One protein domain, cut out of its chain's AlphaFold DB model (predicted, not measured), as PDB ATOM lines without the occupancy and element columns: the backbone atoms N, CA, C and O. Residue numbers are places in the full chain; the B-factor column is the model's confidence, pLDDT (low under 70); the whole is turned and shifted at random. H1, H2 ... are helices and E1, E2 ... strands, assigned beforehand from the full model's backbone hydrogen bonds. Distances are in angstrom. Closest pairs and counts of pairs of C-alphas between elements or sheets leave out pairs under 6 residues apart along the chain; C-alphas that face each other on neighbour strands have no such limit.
ATOM      1  N   VAL A   2     127.360 114.674 137.963       50.22
ATOM      2  CA  VAL A   2     128.372 114.614 136.875       50.22
ATOM      3  C   VAL A   2     129.287 115.860 136.804       50.22
ATOM      4  O   VAL A   2     130.450 115.747 136.422       50.22
ATOM      5  N   ARG A   3     128.813 117.037 137.251       39.28
ATOM      6  CA  ARG A   3     129.584 118.304 137.244       39.28
ATOM      7  C   ARG A   3     130.815 118.292 138.162       39.28
ATOM      8  O   ARG A   3     131.890 118.682 137.716       39.28
ATOM      9  N   ALA A   4     130.691 117.744 139.373       42.62
ATOM     10  CA  ALA A   4     131.805 117.638 140.321       42.62
ATOM     11  C   ALA A   4     132.959 116.778 139.770       42.62
ATOM     12  O   ALA A   4     134.125 117.115 139.939       42.62
ATOM     13  N   GLY A   5     132.646 115.711 139.024       37.88
ATOM     14  CA  GLY A   5     133.653 114.878 138.361       37.88
ATOM     15  C   GLY A   5     134.366 115.587 137.206       37.88
ATOM     16  O   GLY A   5     135.565 115.388 137.019       37.88
ATOM     17  N   SER A   6     133.669 116.438 136.444       42.09
ATOM     18  CA  SER A   6     134.296 117.234 135.379       42.09
ATOM     19  C   SER A   6     135.145 118.389 135.912       42.09
ATOM     20  O   SER A   6     136.185 118.686 135.332       42.09
ATOM     21  N   GLU A   7     134.742 119.001 137.027       38.53
ATOM     22  CA  GLU A   7     135.485 120.077 137.691       38.53
ATOM     23  C   GLU A   7     136.729 119.541 138.403       38.53
ATOM     24  O   GLU A   7     137.808 120.099 138.223       38.53
ATOM     25  N   LEU A   8     136.633 118.387 139.074       44.78
ATOM     26  CA  LEU A   8     137.786 117.691 139.656       44.78
ATOM     27  C   LEU A   8     138.789 117.253 138.574       44.78
ATOM     28  O   LEU A   8     139.992 117.461 138.708       44.78
ATOM     29  N   ARG A   9     138.298 116.710 137.448       48.47
ATOM     30  CA  ARG A   9     139.148 116.367 136.293       48.47
ATOM     31  C   ARG A   9     139.791 117.584 135.646       48.47
ATOM     32  O   ARG A   9     140.836 117.415 135.035       48.47
ATOM     33  N   ARG A  10     139.172 118.768 135.723       47.25
ATOM     34  CA  ARG A  10     139.726 120.031 135.207       47.25
ATOM     35  C   ARG A  10     140.766 120.614 136.166       47.25
ATOM     36  O   ARG A  10     141.803 121.069 135.699       47.25
ATOM     37  N   ALA A  11     140.518 120.520 137.472       47.00
ATOM     38  CA  ALA A  11     141.428 120.941 138.536       47.00
ATOM     39  C   ALA A  11     142.702 120.077 138.618       47.00
ATOM     40  O   ALA A  11     143.756 120.576 138.990       47.00
ATOM     41  N   LEU A  12     142.626 118.803 138.214       51.78
ATOM     42  CA  LEU A  12     143.762 117.873 138.166       51.78
ATOM     43  C   LEU A  12     144.474 117.821 136.802       51.78
ATOM     44  O   LEU A  12     145.330 116.956 136.602       51.78
ATOM     45  N   ARG A  13     144.137 118.700 135.843       62.81
ATOM     46  CA  ARG A  13     144.808 118.711 134.531       62.81
ATOM     47  C   ARG A  13     146.250 119.164 134.703       62.81
ATOM     48  O   ARG A  13     146.530 120.350 134.852       62.81
ATOM     49  N   SER A  14     147.140 118.186 134.670       72.81
ATOM     50  CA  SER A  14     148.539 118.384 134.337       72.81
ATOM     51  C   SER A  14     148.752 117.907 132.908       72.81
ATOM     52  O   SER A  14     148.172 116.912 132.471       72.81
ATOM     53  N   GLU A  15     149.546 118.659 132.170       84.94
ATOM     54  CA  GLU A  15     149.951 118.344 130.817       84.94
ATOM     55  C   GLU A  15     151.453 118.103 130.809       84.94
ATOM     56  O   GLU A  15     152.211 118.837 131.444       84.94
ATOM     57  N   LEU A  16     151.872 117.064 130.091       87.62
ATOM     58  CA  LEU A  16     153.274 116.805 129.816       87.62
ATOM     59  C   LEU A  16     153.547 117.119 128.349       87.62
ATOM     60  O   LEU A  16     152.860 116.605 127.460       87.62
ATOM     61  N   VAL A  17     154.577 117.917 128.112       89.25
ATOM     62  CA  VAL A  17     155.052 118.258 126.776       89.25
ATOM     63  C   VAL A  17     156.549 117.987 126.667       89.25
ATOM     64  O   VAL A  17     157.293 118.143 127.633       89.25
ATOM     65  N   ALA A  18     156.999 117.549 125.499       91.44
ATOM     66  CA  ALA A  18     158.386 117.217 125.222       91.44
ATOM     67  C   ALA A  18     159.022 118.221 124.261       91.44
ATOM     68  O   ALA A  18     158.424 118.653 123.279       91.44
ATOM     69  N   LEU A  19     160.282 118.531 124.532       91.88
ATOM     70  CA  LEU A  19     161.191 119.273 123.675       91.88
ATOM     71  C   LEU A  19     162.359 118.339 123.351       91.88
ATOM     72  O   LEU A  19     163.238 118.108 124.185       91.88
ATOM     73  N   ALA A  20     162.366 117.778 122.147       92.00
ATOM     74  CA  ALA A  20     163.489 116.981 121.660       92.00
ATOM     75  C   ALA A  20     164.570 117.896 121.051       92.00
ATOM     76  O   ALA A  20     164.221 118.953 120.514       92.00
ATOM     77  N   PRO A  21     165.864 117.514 121.071       91.31
ATOM     78  CA  PRO A  21     166.894 118.221 120.307       91.31
ATOM     79  C   PRO A  21     166.462 118.385 118.835       91.31
ATOM     80  O   PRO A  21     165.961 117.419 118.258       91.31
ATOM     81  N   PRO A  22     166.641 119.561 118.198       91.06
ATOM     82  CA  PRO A  22     167.396 120.738 118.645       91.06
ATOM     83  C   PRO A  22     166.570 121.781 119.431       91.06
ATOM     84  O   PRO A  22     166.895 122.964 119.399       91.06
ATOM     85  N   TYR A  23     165.500 121.363 120.115       91.81
ATOM     86  CA  TYR A  23     164.647 122.179 120.994       91.81
ATOM     87  C   TYR A  23     163.967 123.344 120.279       91.81
ATOM     88  O   TYR A  23     164.045 124.489 120.705       91.81
ATOM     89  N   ARG A  24     163.315 123.046 119.149       86.62
ATOM     90  CA  ARG A  24     162.607 124.051 118.336       86.62
ATOM     91  C   ARG A  24     161.089 123.993 118.453       86.62
ATOM     92  O   ARG A  24     160.432 124.973 118.134       86.62
ATOM     93  N   ALA A  25     160.542 122.849 118.849       84.44
ATOM     94  CA  ALA A  25     159.107 122.613 118.858       84.44
ATOM     95  C   ALA A  25     158.705 121.799 120.084       84.44
ATOM     96  O   ALA A  25     159.396 120.847 120.456       84.44
ATOM     97  N   VAL A  26     157.575 122.189 120.669       84.88
ATOM     98  CA  VAL A  26     156.911 121.500 121.772       84.88
ATOM     99  C   VAL A  26     156.002 120.419 121.195       84.88
ATOM    100  O   VAL A  26     155.192 120.698 120.312       84.88
ATOM    101  N   VAL A  27     156.125 119.192 121.698       86.19
ATOM    102  CA  VAL A  27     155.292 118.050 121.303       86.19
ATOM    103  C   VAL A  27     154.501 117.562 122.516       86.19
ATOM    104  O   VAL A  27     155.111 117.166 123.510       86.19
ATOM    105  N   PRO A  28     153.161 117.557 122.479       83.94
ATOM    106  CA  PRO A  28     152.374 117.021 123.580       83.94
ATOM    107  C   PRO A  28     152.572 115.505 123.737       83.94
ATOM    108  O   PRO A  28     152.559 114.762 122.759       83.94
ATOM    109  N   LEU A  29     152.748 115.018 124.970       79.88
ATOM    110  CA  LEU A  29     153.081 113.605 125.229       79.88
ATOM    111  C   LEU A  29     151.879 112.658 125.283       79.88
ATOM    112  O   LEU A  29     152.049 111.457 125.469       79.88
ATOM    113  N   HIS A  30     150.659 113.159 125.097       69.69
ATOM    114  CA  HIS A  30     149.454 112.319 125.042       69.69
ATOM    115  C   HIS A  30     149.439 111.396 123.809       69.69
ATOM    116  O   HIS A  30     148.599 110.505 123.729       69.69
ATOM    117  N   SER A  31     150.366 111.609 122.872       51.22
ATOM    118  CA  SER A  31     150.510 110.886 121.610       51.22
ATOM    119  C   SER A  31     151.826 110.111 121.470       51.22
ATOM    120  O   SER A  31     152.104 109.640 120.375       51.22
ATOM    121  N   VAL A  32     152.660 110.021 122.516       53.69
ATOM    122  CA  VAL A  32     154.027 109.479 122.410       53.69
ATOM    123  C   VAL A  32     154.271 108.443 123.503       53.69
ATOM    124  O   VAL A  32     154.185 108.751 124.696       53.69
ATOM    125  N   ASP A  33     154.622 107.218 123.110       60.78
ATOM    126  CA  ASP A  33     155.140 106.234 124.057       60.78
ATOM    127  C   ASP A  33     156.518 106.689 124.550       60.78
ATOM    128  O   ASP A  33     157.378 107.088 123.771       60.78
ATOM    129  N   GLY A  34     156.772 106.623 125.863       56.88
ATOM    130  CA  GLY A  34     158.021 107.138 126.454       56.88
ATOM    131  C   GLY A  34     159.312 106.549 125.852       56.88
ATOM    132  O   GLY A  34     160.370 107.163 125.973       56.88
ATOM    133  N   ALA A  35     159.224 105.397 125.179       60.12
ATOM    134  CA  ALA A  35     160.313 104.762 124.438       60.12
ATOM    135  C   ALA A  35     160.772 105.560 123.198       60.12
ATOM    136  O   ALA A  35     161.932 105.457 122.808       60.12
ATOM    137  N   GLU A  36     159.909 106.402 122.626       76.06
ATOM    138  CA  GLU A  36     160.188 107.194 121.418       76.06
ATOM    139  C   GLU A  36     160.936 108.507 121.717       76.06
ATOM    140  O   GLU A  36     161.380 109.218 120.811       76.06
ATOM    141  N   LEU A  37     161.120 108.849 122.999       87.69
ATOM    142  CA  LEU A  37     161.803 110.076 123.387       87.69
ATOM    143  C   LEU A  37     163.301 110.015 123.087       87.69
ATOM    144  O   LEU A  37     164.054 109.210 123.641       87.69
ATOM    145  N   SER A  38     163.758 110.968 122.277       91.06
ATOM    146  CA  SER A  38     165.167 111.118 121.923       91.06
ATOM    147  C   SER A  38     166.045 111.388 123.151       91.06
ATOM    148  O   SER A  38     165.640 112.054 124.109       91.06
ATOM    149  N   LEU A  39     167.289 110.906 123.116       93.62
ATOM    150  CA  LEU A  39     168.301 111.215 124.128       93.62
ATOM    151  C   LEU A  39     168.518 112.734 124.243       93.62
ATOM    152  O   LEU A  39     168.764 113.404 123.241       93.62
ATOM    153  N   GLY A  40     168.450 113.256 125.470       91.81
ATOM    154  CA  GLY A  40     168.553 114.691 125.762       91.81
ATOM    155  C   GLY A  40     167.224 115.442 125.680       91.81
ATOM    156  O   GLY A  40     167.223 116.665 125.769       91.81
ATOM    157  N   SER A  41     166.092 114.753 125.500       94.75
ATOM    158  CA  SER A  41     164.781 115.412 125.511       94.75
ATOM    159  C   SER A  41     164.495 116.048 126.870       94.75
ATOM    160  O   SER A  41     164.714 115.433 127.914       94.75
ATOM    161  N   VAL A  42     163.966 117.265 126.850       94.31
ATOM    162  CA  VAL A  42     163.419 117.945 128.026       94.31
ATOM    163  C   VAL A  42     161.927 117.654 128.065       94.31
ATOM    164  O   VAL A  42     161.262 117.735 127.035       94.31
ATOM    165  N   VAL A  43     161.394 117.303 129.231       93.00
ATOM    166  CA  VAL A  43     159.949 117.128 129.409       93.00
ATOM    167  C   VAL A  43     159.467 118.122 130.440       93.00
ATOM    168  O   VAL A  43     159.905 118.080 131.586       93.00
ATOM    169  N   LEU A  44     158.565 118.998 130.018       91.25
ATOM    170  CA  LEU A  44     157.936 120.001 130.853       91.25
ATOM    171  C   LEU A  44     156.564 119.503 131.301       91.25
ATOM    172  O   LEU A  44     155.729 119.126 130.480       91.25
ATOM    173  N   ALA A  45     156.336 119.523 132.609       88.94
ATOM    174  CA  ALA A  45     155.016 119.383 133.191       88.94
ATOM    175  C   ALA A  45     154.454 120.757 133.553       88.94
ATOM    176  O   ALA A  45     155.114 121.532 134.249       88.94
ATOM    177  N   ARG A  46     153.231 121.027 133.101       83.00
ATOM    178  CA  ARG A  46     152.488 122.264 133.370       83.00
ATOM    179  C   ARG A  46     151.080 121.946 133.855       83.00
ATOM    180  O   ARG A  46     150.530 120.896 133.526       83.00
ATOM    181  N   GLY A  47     150.485 122.835 134.640       75.94
ATOM    182  CA  GLY A  47     149.102 122.703 135.093       75.94
ATOM    183  C   GLY A  47     148.881 123.189 136.519       75.94
ATOM    184  O   GLY A  47     149.820 123.445 137.266       75.94
ATOM    185  N   ALA A  48     147.610 123.290 136.904       72.75
ATOM    186  CA  ALA A  48     147.212 123.850 138.196       72.75
ATOM    187  C   ALA A  48     147.535 122.938 139.398       72.75
ATOM    188  O   ALA A  48     147.558 123.404 140.534       72.75
ATOM    189  N   ALA A  49     147.772 121.641 139.165       79.44
ATOM    190  CA  ALA A  49     148.019 120.650 140.210       79.44
ATOM    191  C   ALA A  49     149.465 120.122 140.171       79.44
ATOM    192  O   ALA A  49     149.765 119.149 139.474       79.44
ATOM    193  N   THR A  50     150.342 120.709 140.990       80.81
ATOM    194  CA  THR A  50     151.766 120.335 141.112       80.81
ATOM    195  C   THR A  50     151.980 118.849 141.410       80.81
ATOM    196  O   THR A  50     152.839 118.213 140.804       80.81
ATOM    197  N   ILE A  51     151.172 118.249 142.293       81.94
ATOM    198  CA  ILE A  51     151.287 116.819 142.637       81.94
ATOM    199  C   ILE A  51     151.007 115.930 141.416       81.94
ATOM    200  O   ILE A  51     151.731 114.963 141.183       81.94
ATOM    201  N   ALA A  52     149.996 116.264 140.608       81.50
ATOM    202  CA  ALA A  52     149.665 115.502 139.403       81.50
ATOM    203  C   ALA A  52     150.782 115.614 138.350       81.50
ATOM    204  O   ALA A  52     151.188 114.606 137.771       81.50
ATOM    205  N   ALA A  53     151.338 116.818 138.177       84.31
ATOM    206  CA  ALA A  53     152.484 117.065 137.307       84.31
ATOM    207  C   ALA A  53     153.718 116.246 137.733       84.31
ATOM    208  O   ALA A  53     154.335 115.569 136.909       84.31
ATOM    209  N   LEU A  54     154.038 116.231 139.031       85.81
ATOM    210  CA  LEU A  54     155.138 115.441 139.588       85.81
ATOM    211  C   LEU A  54     154.921 113.935 139.438       85.81
ATOM    212  O   LEU A  54     155.855 113.216 139.078       85.81
ATOM    213  N   ALA A  55     153.700 113.448 139.666       84.88
ATOM    214  CA  ALA A  55     153.362 112.045 139.452       84.88
ATOM    215  C   ALA A  55     153.564 111.642 137.980       84.88
ATOM    216  O   ALA A  55     154.188 110.615 137.702       84.88
ATOM    217  N   GLY A  56     153.126 112.487 137.039       86.62
ATOM    218  CA  GLY A  56     153.341 112.293 135.604       86.62
ATOM    219  C   GLY A  56     154.825 112.240 135.226       86.62
ATOM    220  O   GLY A  56     155.259 111.303 134.551       86.62
ATOM    221  N   LEU A  57     155.624 113.195 135.713       88.75
ATOM    222  CA  LEU A  57     157.075 113.215 135.493       88.75
ATOM    223  C   LEU A  57     157.778 111.999 136.095       88.75
ATOM    224  O   LEU A  57     158.702 111.463 135.483       88.75
ATOM    225  N   THR A  58     157.347 111.546 137.272       88.12
ATOM    226  CA  THR A  58     157.924 110.376 137.949       88.12
ATOM    227  C   THR A  58     157.655 109.113 137.139       88.12
ATOM    228  O   THR A  58     158.589 108.394 136.781       88.12
ATOM    229  N   ALA A  59     156.394 108.886 136.758       87.31
ATOM    230  CA  ALA A  59     155.997 107.748 135.933       87.31
ATOM    231  C   ALA A  59     156.719 107.736 134.576       87.31
ATOM    232  O   ALA A  59     157.134 106.681 134.089       87.31
ATOM    233  N   LEU A  60     156.908 108.905 133.958       87.88
ATOM    234  CA  LEU A  60     157.677 109.009 132.724       87.88
ATOM    235  C   LEU A  60     159.170 108.751 132.950       87.88
ATOM    236  O   LEU A  60     159.769 108.024 132.167       87.88
ATOM    237  N   SER A  61     159.758 109.264 134.030       89.06
ATOM    238  CA  SER A  61     161.180 109.073 134.353       89.06
ATOM    239  C   SER A  61     161.543 107.613 134.629       89.06
ATOM    240  O   SER A  61     162.693 107.229 134.437       89.06
ATOM    241  N   HIS A  62     160.582 106.776 135.031       86.38
ATOM    242  CA  HIS A  62     160.789 105.327 135.102       86.38
ATOM    243  C   HIS A  62     160.918 104.673 133.719       86.38
ATOM    244  O   HIS A  62     161.703 103.741 133.560       86.38
ATOM    245  N   ARG A  63     160.174 105.160 132.719       86.38
ATOM    246  CA  ARG A  63     160.160 104.612 131.349       86.38
ATOM    247  C   ARG A  63     161.246 105.215 130.456       86.38
ATOM    248  O   ARG A  63     161.829 104.517 129.637       86.38
ATOM    249  N   ALA A  64     161.527 106.501 130.644       90.75
ATOM    250  CA  ALA A  64     162.497 107.286 129.893       90.75
ATOM    251  C   ALA A  64     163.465 107.999 130.858       90.75
ATOM    252  O   ALA A  64     163.451 109.223 130.978       90.75
ATOM    253  N   PRO A  65     164.329 107.262 131.581       91.12
ATOM    254  CA  PRO A  65     165.190 107.825 132.623       91.12
ATOM    255  C   PRO A  65     166.221 108.839 132.120       91.12
ATOM    256  O   PRO A  65     166.838 109.507 132.944       91.12
ATOM    257  N   TRP A  66     166.409 108.982 130.810       92.81
ATOM    258  CA  TRP A  66     167.353 109.910 130.177       92.81
ATOM    259  C   TRP A  66     166.796 111.308 129.890       92.81
ATOM    260  O   TRP A  66     167.546 112.157 129.407       92.81
ATOM    261  N   ILE A  67     165.505 111.546 130.135       93.44
ATOM    262  CA  ILE A  67     164.896 112.868 129.932       93.44
ATOM    263  C   ILE A  67     165.392 113.874 130.973       93.44
ATOM    264  O   ILE A  67     165.808 113.493 132.064       93.44
ATOM    265  N   VAL A  68     165.281 115.164 130.685       94.38
ATOM    266  CA  VAL A  68     165.413 116.218 131.695       94.38
ATOM    267  C   VAL A  68     164.013 116.575 132.201       94.38
ATOM    268  O   VAL A  68     163.271 117.249 131.479       94.38
ATOM    269  N   PRO A  69     163.605 116.116 133.400       93.38
ATOM    270  CA  PRO A  69     162.298 116.459 133.941       93.38
ATOM    271  C   PRO A  69     162.282 117.935 134.342       93.38
ATOM    272  O   PRO A  69     163.188 118.409 135.028       93.38
ATOM    273  N   SER A  70     161.247 118.653 133.922       91.88
ATOM    274  CA  SER A  70     161.067 120.080 134.173       91.88
ATOM    275  C   SER A  70     159.636 120.363 134.620       91.88
ATOM    276  O   SER A  70     158.700 119.742 134.123       91.88
ATOM    277  N   LEU A  71     159.451 121.284 135.561       89.00
ATOM    278  CA  LEU A  71     158.156 121.626 136.147       89.00
ATOM    279  C   LEU A  71     157.944 123.139 136.100       89.00
ATOM    280  O   LEU A  71     158.726 123.880 136.697       89.00
ATOM    281  N   ALA A  72     156.868 123.581 135.452       86.31
ATOM    282  CA  ALA A  72     156.372 124.948 135.570       86.31
ATOM    283  C   ALA A  72     155.464 125.059 136.802       86.31
ATOM    284  O   ALA A  72     154.479 124.324 136.914       86.31
ATOM    285  N   LEU A  73     155.801 125.955 137.732       77.19
ATOM    286  CA  LEU A  73     154.973 126.206 138.912       77.19
ATOM    287  C   LEU A  73     153.823 127.169 138.585       77.19
ATOM    288  O   LEU A  73     154.062 128.195 137.943       77.19
ATOM    289  N   PRO A  74     152.591 126.900 139.052       69.81
ATOM    290  CA  PRO A  74     151.490 127.839 138.891       69.81
ATOM    291  C   PRO A  74     151.702 129.091 139.763       69.81
ATOM    292  O   PRO A  74     152.043 128.992 140.942       69.81
ATOM    293  N   ALA A  75     151.451 130.277 139.204       58.94
ATOM    294  CA  ALA A  75     151.417 131.546 139.936       58.94
ATOM    295  C   ALA A  75     150.072 131.655 140.688       58.94
ATOM    296  O   ALA A  75     149.114 132.163 140.101       58.94
ATOM    297  N   PRO A  76     149.913 131.075 141.901       56.81
ATOM    298  CA  PRO A  76     150.553 131.578 143.123       56.81
ATOM    299  C   PRO A  76     150.851 130.473 144.177       56.81
ATOM    300  O   PRO A  76     150.432 130.577 145.329       56.81
ATOM    301  N   GLN A  77     151.519 129.375 143.807       53.88
ATOM    302  CA  GLN A  77     151.897 128.314 144.757       53.88
ATOM    303  C   GLN A  77     153.416 128.260 144.952       53.88
ATOM    304  O   GLN A  77     154.150 127.734 144.120       53.88
ATOM    305  N   GLU A  78     153.873 128.787 146.088       53.34
ATOM    306  CA  GLU A  78     155.288 128.826 146.490       53.34
ATOM    307  C   GLU A  78     155.771 127.558 147.216       53.34
ATOM    308  O   GLU A  78     156.971 127.405 147.449       53.34
ATOM    309  N   SER A  79     154.886 126.620 147.580       59.88
ATOM    310  CA  SER A  79     155.328 125.450 148.349       59.88
ATOM    311  C   SER A  79     155.975 124.394 147.448       59.88
ATOM    312  O   SER A  79     155.305 123.602 146.784       59.88
ATOM    313  N   LEU A  80     157.310 124.360 147.473       65.12
ATOM    314  CA  LEU A  80     158.142 123.277 146.941       65.12
ATOM    315  C   LEU A  80     158.118 122.021 147.835       65.12
ATOM    316  O   LEU A  80     158.803 121.049 147.521       65.12
ATOM    317  N   GLU A  81     157.356 122.000 148.936       62.25
ATOM    318  CA  GLU A  81     157.256 120.841 149.839       62.25
ATOM    319  C   GLU A  81     156.926 119.520 149.120       62.25
ATOM    320  O   GLU A  81     157.549 118.510 149.454       62.25
ATOM    321  N   PRO A  82     156.062 119.477 148.080       64.50
ATOM    322  CA  PRO A  82     155.833 118.250 147.318       64.50
ATOM    323  C   PRO A  82     157.100 117.688 146.652       64.50
ATOM    324  O   PRO A  82     157.194 116.480 146.444       64.50
ATOM    325  N   LEU A  83     158.105 118.523 146.352       63.47
ATOM    326  CA  LEU A  83     159.391 118.074 145.800       63.47
ATOM    327  C   LEU A  83     160.233 117.299 146.813       63.47
ATOM    328  O   LEU A  83     161.058 116.473 146.421       63.47
ATOM    329  N   LEU A  84     160.027 117.535 148.112       61.16
ATOM    330  CA  LEU A  84     160.702 116.780 149.169       61.16
ATOM    331  C   LEU A  84     160.214 115.327 149.227       61.16
ATOM    332  O   LEU A  84     160.948 114.465 149.710       61.16
ATOM    333  N   LEU A  85     159.018 115.051 148.697       63.31
ATOM    334  CA  LEU A  85     158.401 113.725 148.686       63.31
ATOM    335  C   LEU A  85     158.840 112.860 147.495       63.31
ATOM    336  O   LEU A  85     158.675 111.644 147.543       63.31
ATOM    337  N   VAL A  86     159.416 113.451 146.439       69.25
ATOM    338  CA  VAL A  86     159.759 112.737 145.197       69.25
ATOM    339  C   VAL A  86     161.275 112.651 145.017       69.25
ATOM    340  O   VAL A  86     161.899 113.438 144.298       69.25
ATOM    341  N   THR A  87     161.892 111.669 145.676       67.81
ATOM    342  CA  THR A  87     163.357 111.488 145.661       67.81
ATOM    343  C   THR A  87     163.915 111.191 144.266       67.81
ATOM    344  O   THR A  87     165.059 111.520 143.970       67.81
ATOM    345  N   GLU A  88     163.093 110.600 143.401       69.94
ATOM    346  CA  GLU A  88     163.393 110.196 142.028       69.94
ATOM    347  C   GLU A  88     163.689 111.400 141.132       69.94
ATOM    348  O   GLU A  88     164.547 111.330 140.248       69.94
ATOM    349  N   LEU A  89     162.965 112.498 141.362       79.19
ATOM    350  CA  LEU A  89     163.046 113.718 140.567       79.19
ATOM    351  C   LEU A  89     163.928 114.772 141.226       79.19
ATOM    352  O   LEU A  89     164.551 115.551 140.510       79.19
ATOM    353  N   ARG A  90     164.006 114.794 142.564       75.06
ATOM    354  CA  ARG A  90     164.662 115.852 143.349       75.06
ATOM    355  C   ARG A  90     166.056 116.224 142.848       75.06
ATOM    356  O   ARG A  90     166.375 117.401 142.745       75.06
ATOM    357  N   ASP A  91     166.863 115.228 142.506       77.50
ATOM    358  CA  ASP A  91     168.253 115.426 142.085       77.50
ATOM    359  C   ASP A  91     168.371 115.969 140.638       77.50
ATOM    360  O   ASP A  91     169.453 116.289 140.161       77.50
ATOM    361  N   ARG A  92     167.272 116.053 139.886       86.62
ATOM    362  CA  ARG A  92     167.299 116.236 138.423       86.62
ATOM    363  C   ARG A  92     166.352 117.304 137.909       86.62
ATOM    364  O   ARG A  92     166.566 117.812 136.806       86.62
ATOM    365  N   LEU A  93     165.300 117.568 138.681       89.31
ATOM    366  CA  LEU A  93     164.175 118.400 138.308       89.31
ATOM    367  C   LEU A  93     164.619 119.841 138.084       89.31
ATOM    368  O   LEU A  93     165.245 120.455 138.946       89.31
ATOM    369  N   VAL A  94     164.244 120.380 136.932       89.50
ATOM    370  CA  VAL A  94     164.344 121.808 136.644       89.50
ATOM    371  C   VAL A  94     163.018 122.451 137.015       89.50
ATOM    372  O   VAL A  94     161.974 122.080 136.488       89.50
ATOM    373  N   VAL A  95     163.046 123.400 137.941       87.25
ATOM    374  CA  VAL A  95     161.852 124.152 138.338       87.25
ATOM    375  C   VAL A  95     161.885 125.493 137.622       87.25
ATOM    376  O   VAL A  95     162.873 126.218 137.727       87.25
ATOM    377  N   LEU A  96     160.825 125.804 136.881       84.88
ATOM    378  CA  LEU A  96     160.668 127.083 136.204       84.88
ATOM    379  C   LEU A  96     159.827 128.008 137.077       84.88
ATOM    380  O   LEU A  96     158.736 127.641 137.522       84.88
ATOM    381  N   SER A  97     160.359 129.204 137.325       73.19
ATOM    382  CA  SER A  97     159.613 130.272 137.981       73.19
ATOM    383  C   SER A  97     158.444 130.710 137.096       73.19
ATOM    384  O   SER A  97     158.584 130.714 135.871       73.19
ATOM    385  N   PRO A  98     157.308 131.109 137.687       63.09
ATOM    386  CA  PRO A  98     156.208 131.677 136.921       63.09
ATOM    387  C   PRO A  98     156.682 132.935 136.174       63.09
ATOM    388  O   PRO A  98     157.073 133.924 136.791       63.09
ATOM    389  N   GLY A  99     156.697 132.868 134.842       57.22
ATOM    390  CA  GLY A  99     157.068 133.962 133.941       57.22
ATOM    391  C   GLY A  99     155.854 134.560 133.227       57.22
ATOM    392  O   GLY A  99     154.763 133.998 133.263       57.22
ATOM    393  N   SER A 100     156.041 135.700 132.553       49.94
ATOM    394  CA  SER A 100     154.991 136.501 131.891       49.94
ATOM    395  C   SER A 100     154.339 135.857 130.653       49.94
ATOM    396  O   SER A 100     153.596 136.525 129.936       49.94
ATOM    397  N   GLY A 101     154.592 134.577 130.399       52.66
ATOM    398  CA  GLY A 101     153.950 133.800 129.349       52.66
ATOM    399  C   GLY A 101     154.212 132.314 129.558       52.66
ATOM    400  O   GLY A 101     155.346 131.918 129.830       52.66
ATOM    401  N   ASP A 102     153.162 131.506 129.443       52.91
ATOM    402  CA  ASP A 102     153.290 130.056 129.323       52.91
ATOM    403  C   ASP A 102     154.152 129.729 128.082       52.91
ATOM    404  O   ASP A 102     153.891 130.229 126.988       52.91
ATOM    405  N   ASP A 103     155.158 128.866 128.253       61.06
ATOM    406  CA  ASP A 103     155.855 128.132 127.184       61.06
ATOM    407  C   ASP A 103     156.693 128.905 126.144       61.06
ATOM    408  O   ASP A 103     156.670 128.581 124.953       61.06
ATOM    409  N   ASP A 104     157.566 129.828 126.563       76.62
ATOM    410  CA  ASP A 104     158.709 130.146 125.694       76.62
ATOM    411  C   ASP A 104     159.736 129.001 125.747       76.62
ATOM    412  O   ASP A 104     160.394 128.759 126.765       76.62
ATOM    413  N   VAL A 105     159.891 128.285 124.632       85.69
ATOM    414  CA  VAL A 105     160.912 127.242 124.446       85.69
ATOM    415  C   VAL A 105     162.298 127.748 124.851       85.69
ATOM    416  O   VAL A 105     163.064 127.006 125.470       85.69
ATOM    417  N   ALA A 106     162.610 129.017 124.563       87.31
ATOM    418  CA  ALA A 106     163.879 129.620 124.950       87.31
ATOM    419  C   ALA A 106     164.021 129.728 126.475       87.31
ATOM    420  O   ALA A 106     165.091 129.432 127.008       87.31
ATOM    421  N   HIS A 107     162.944 130.069 127.191       86.06
ATOM    422  CA  HIS A 107     162.936 130.118 128.653       86.06
ATOM    423  C   HIS A 107     163.183 128.735 129.271       86.06
ATOM    424  O   HIS A 107     164.008 128.603 130.177       86.06
ATOM    425  N   VAL A 108     162.538 127.688 128.741       88.56
ATOM    426  CA  VAL A 108     162.753 126.306 129.206       88.56
ATOM    427  C   VAL A 108     164.195 125.868 128.975       88.56
ATOM    428  O   VAL A 108     164.844 125.344 129.881       88.56
ATOM    429  N   VAL A 109     164.725 126.116 127.775       90.69
ATOM    430  CA  VAL A 109     166.115 125.795 127.433       90.69
ATOM    431  C   VAL A 109     167.085 126.534 128.357       90.69
ATOM    432  O   VAL A 109     167.974 125.898 128.923       90.69
ATOM    433  N   ALA A 110     166.896 127.837 128.571       88.31
ATOM    434  CA  ALA A 110     167.731 128.637 129.463       88.31
ATOM    435  C   ALA A 110     167.693 128.110 130.908       88.31
ATOM    436  O   ALA A 110     168.739 127.944 131.538       88.31
ATOM    437  N   ALA A 111     166.509 127.763 131.426       88.06
ATOM    438  CA  ALA A 111     166.361 127.194 132.766       88.06
ATOM    439  C   ALA A 111     167.122 125.866 132.917       88.06
ATOM    440  O   ALA A 111     167.833 125.657 133.901       88.06
ATOM    441  N   VAL A 112     167.043 124.984 131.914       90.56
ATOM    442  CA  VAL A 112     167.792 123.718 131.909       90.56
ATOM    443  C   VAL A 112     169.304 123.958 131.861       90.56
ATOM    444  O   VAL A 112     170.056 123.264 132.546       90.56
ATOM    445  N   ARG A 113     169.767 124.947 131.090       89.44
ATOM    446  CA  ARG A 113     171.194 125.299 130.967       89.44
ATOM    447  C   ARG A 113     171.795 125.885 132.244       89.44
ATOM    448  O   ARG A 113     172.987 125.703 132.491       89.44
ATOM    449  N   ARG A 114     170.978 126.552 133.063       86.06
ATOM    450  CA  ARG A 114     171.360 127.077 134.388       86.06
ATOM    451  C   ARG A 114     171.287 126.027 135.497       86.06
ATOM    452  O   ARG A 114     171.602 126.323 136.651       86.06
ATOM    453  N   ARG A 115     170.863 124.794 135.190       85.31
ATOM    454  CA  ARG A 115     170.816 123.716 136.180       85.31
ATOM    455  C   ARG A 115     172.213 123.478 136.748       85.31
ATOM    456  O   ARG A 115     173.176 123.307 136.002       85.31
TER     457      ARG A 115
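Overview. This is residues 2 to 115 of the 249 residues of an uncharacterized protein of Gemmatimonadetes bacterium (UniProt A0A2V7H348). A strongly twisted five-stranded sheet forms the core, with the long helix H2 packed over one face and H5 over the other, while at the N-terminal end of the printed part residues 2 to 9 of H1 stick out as a free arm. The two short helices H3 and H4 sit beside H2. The printed part has 114 residues, with five named helices and five named strands in the order H1 E1 E2 E3 H2 E4 H3 H4 E5 H5; the sheet, in order E2 E1 E3 E4 E5, is mixed, and the class is mixed, helices and strands. The whole is compact, with a radius of gyration of the C-alphas of 13.8 A and spans of 42 by 29 by 29 A, the arm adding to the length.

Arrangement. Inner strands E1, residues 14 to 19, and E3, residues 42 to 47, are antiparallel, with N 17 and O 44 2.9 A apart, within hydrogen-bond range. Edge strand E2, residues 26 to 28, forms a hairpin with E1, N 27 and O 18 being 2.8 A apart. E4, residues 68 to 72, is parallel to E3, with N 45 and O 70 2.8 A apart. Edge strand E5, residues 94 to 96, is parallel to E4, with N 96 and O 71 2.9 A apart. H2, residues 50 to 63, is on the sheet at a height of 7.9 A, over E3 and along the strands, at 24 degrees to E3 on the local plane; the closest C-alphas of H2 and E3, Ala 53 and Ala 45, are 5.4 A apart. H5, residues 105 to 113, is on the opposite face at a height of 8.4 A, across the strands at 64 degrees to E3 on the local plane, and only just over E3 and E4, with 3 C-alphas falling on each; the closest C-alphas of H5 and E5, Val 112 and Val 94, are 6.2 A apart. Helices on both faces make three layers. E3, H2, E4 is a strand-helix-strand unit, two parallel neighbour strands with a helix between, and its crossover is right-handed; E4, H3, residues 81 to 84, H4, residues 87 to 90, and E5 form another, also right-handed. H4 touches H2 with residues 57 to 61 of H2 alone, the closest C-alphas, Thr 58 and Leu 89, being 6.7 A apart. H3 only just touches H2, with 3 pairs of C-alphas within 8 A, made by residues 50 to 54 of H2 alone; the closest, Ile 51 and Pro 82, are 6.7 A apart. H3 and H4 only just touch, and only at the corner, with 3 pairs; the closest C-alphas, Leu 83 and Arg 90, are 6.2 A apart. H1, residues 2 to 11, is not on the sheet and is apart from H2 and H5. Every O i to N i+4 pair is within hydrogen-bond range in H1 and H5, and 9 of 10 in H2; H3 and H4 are too short for such a pair.

Along the chain. H1 begins at C-alpha 2, (128.372, 114.614, 136.875), and is 14.6 A long. E1 measures 16.6 A, E3 16.7 A and E4 13.2 A. H2 is 20.3 A long, and H5 12.3 A, ending at C-alpha 113, (171.194, 125.299, 130.967).

Size, cuts and confidence. The two C-alphas farthest apart, Val 2 and Arg 114, are 44.8 A apart, and the printed part has no cut. The link from E2 to E3, 13 residues, is long. The mean pLDDT of the printed part is 76.1, with residues 2 to 13, 30 to 35, 74 to 88 and 98 to 103 under 70.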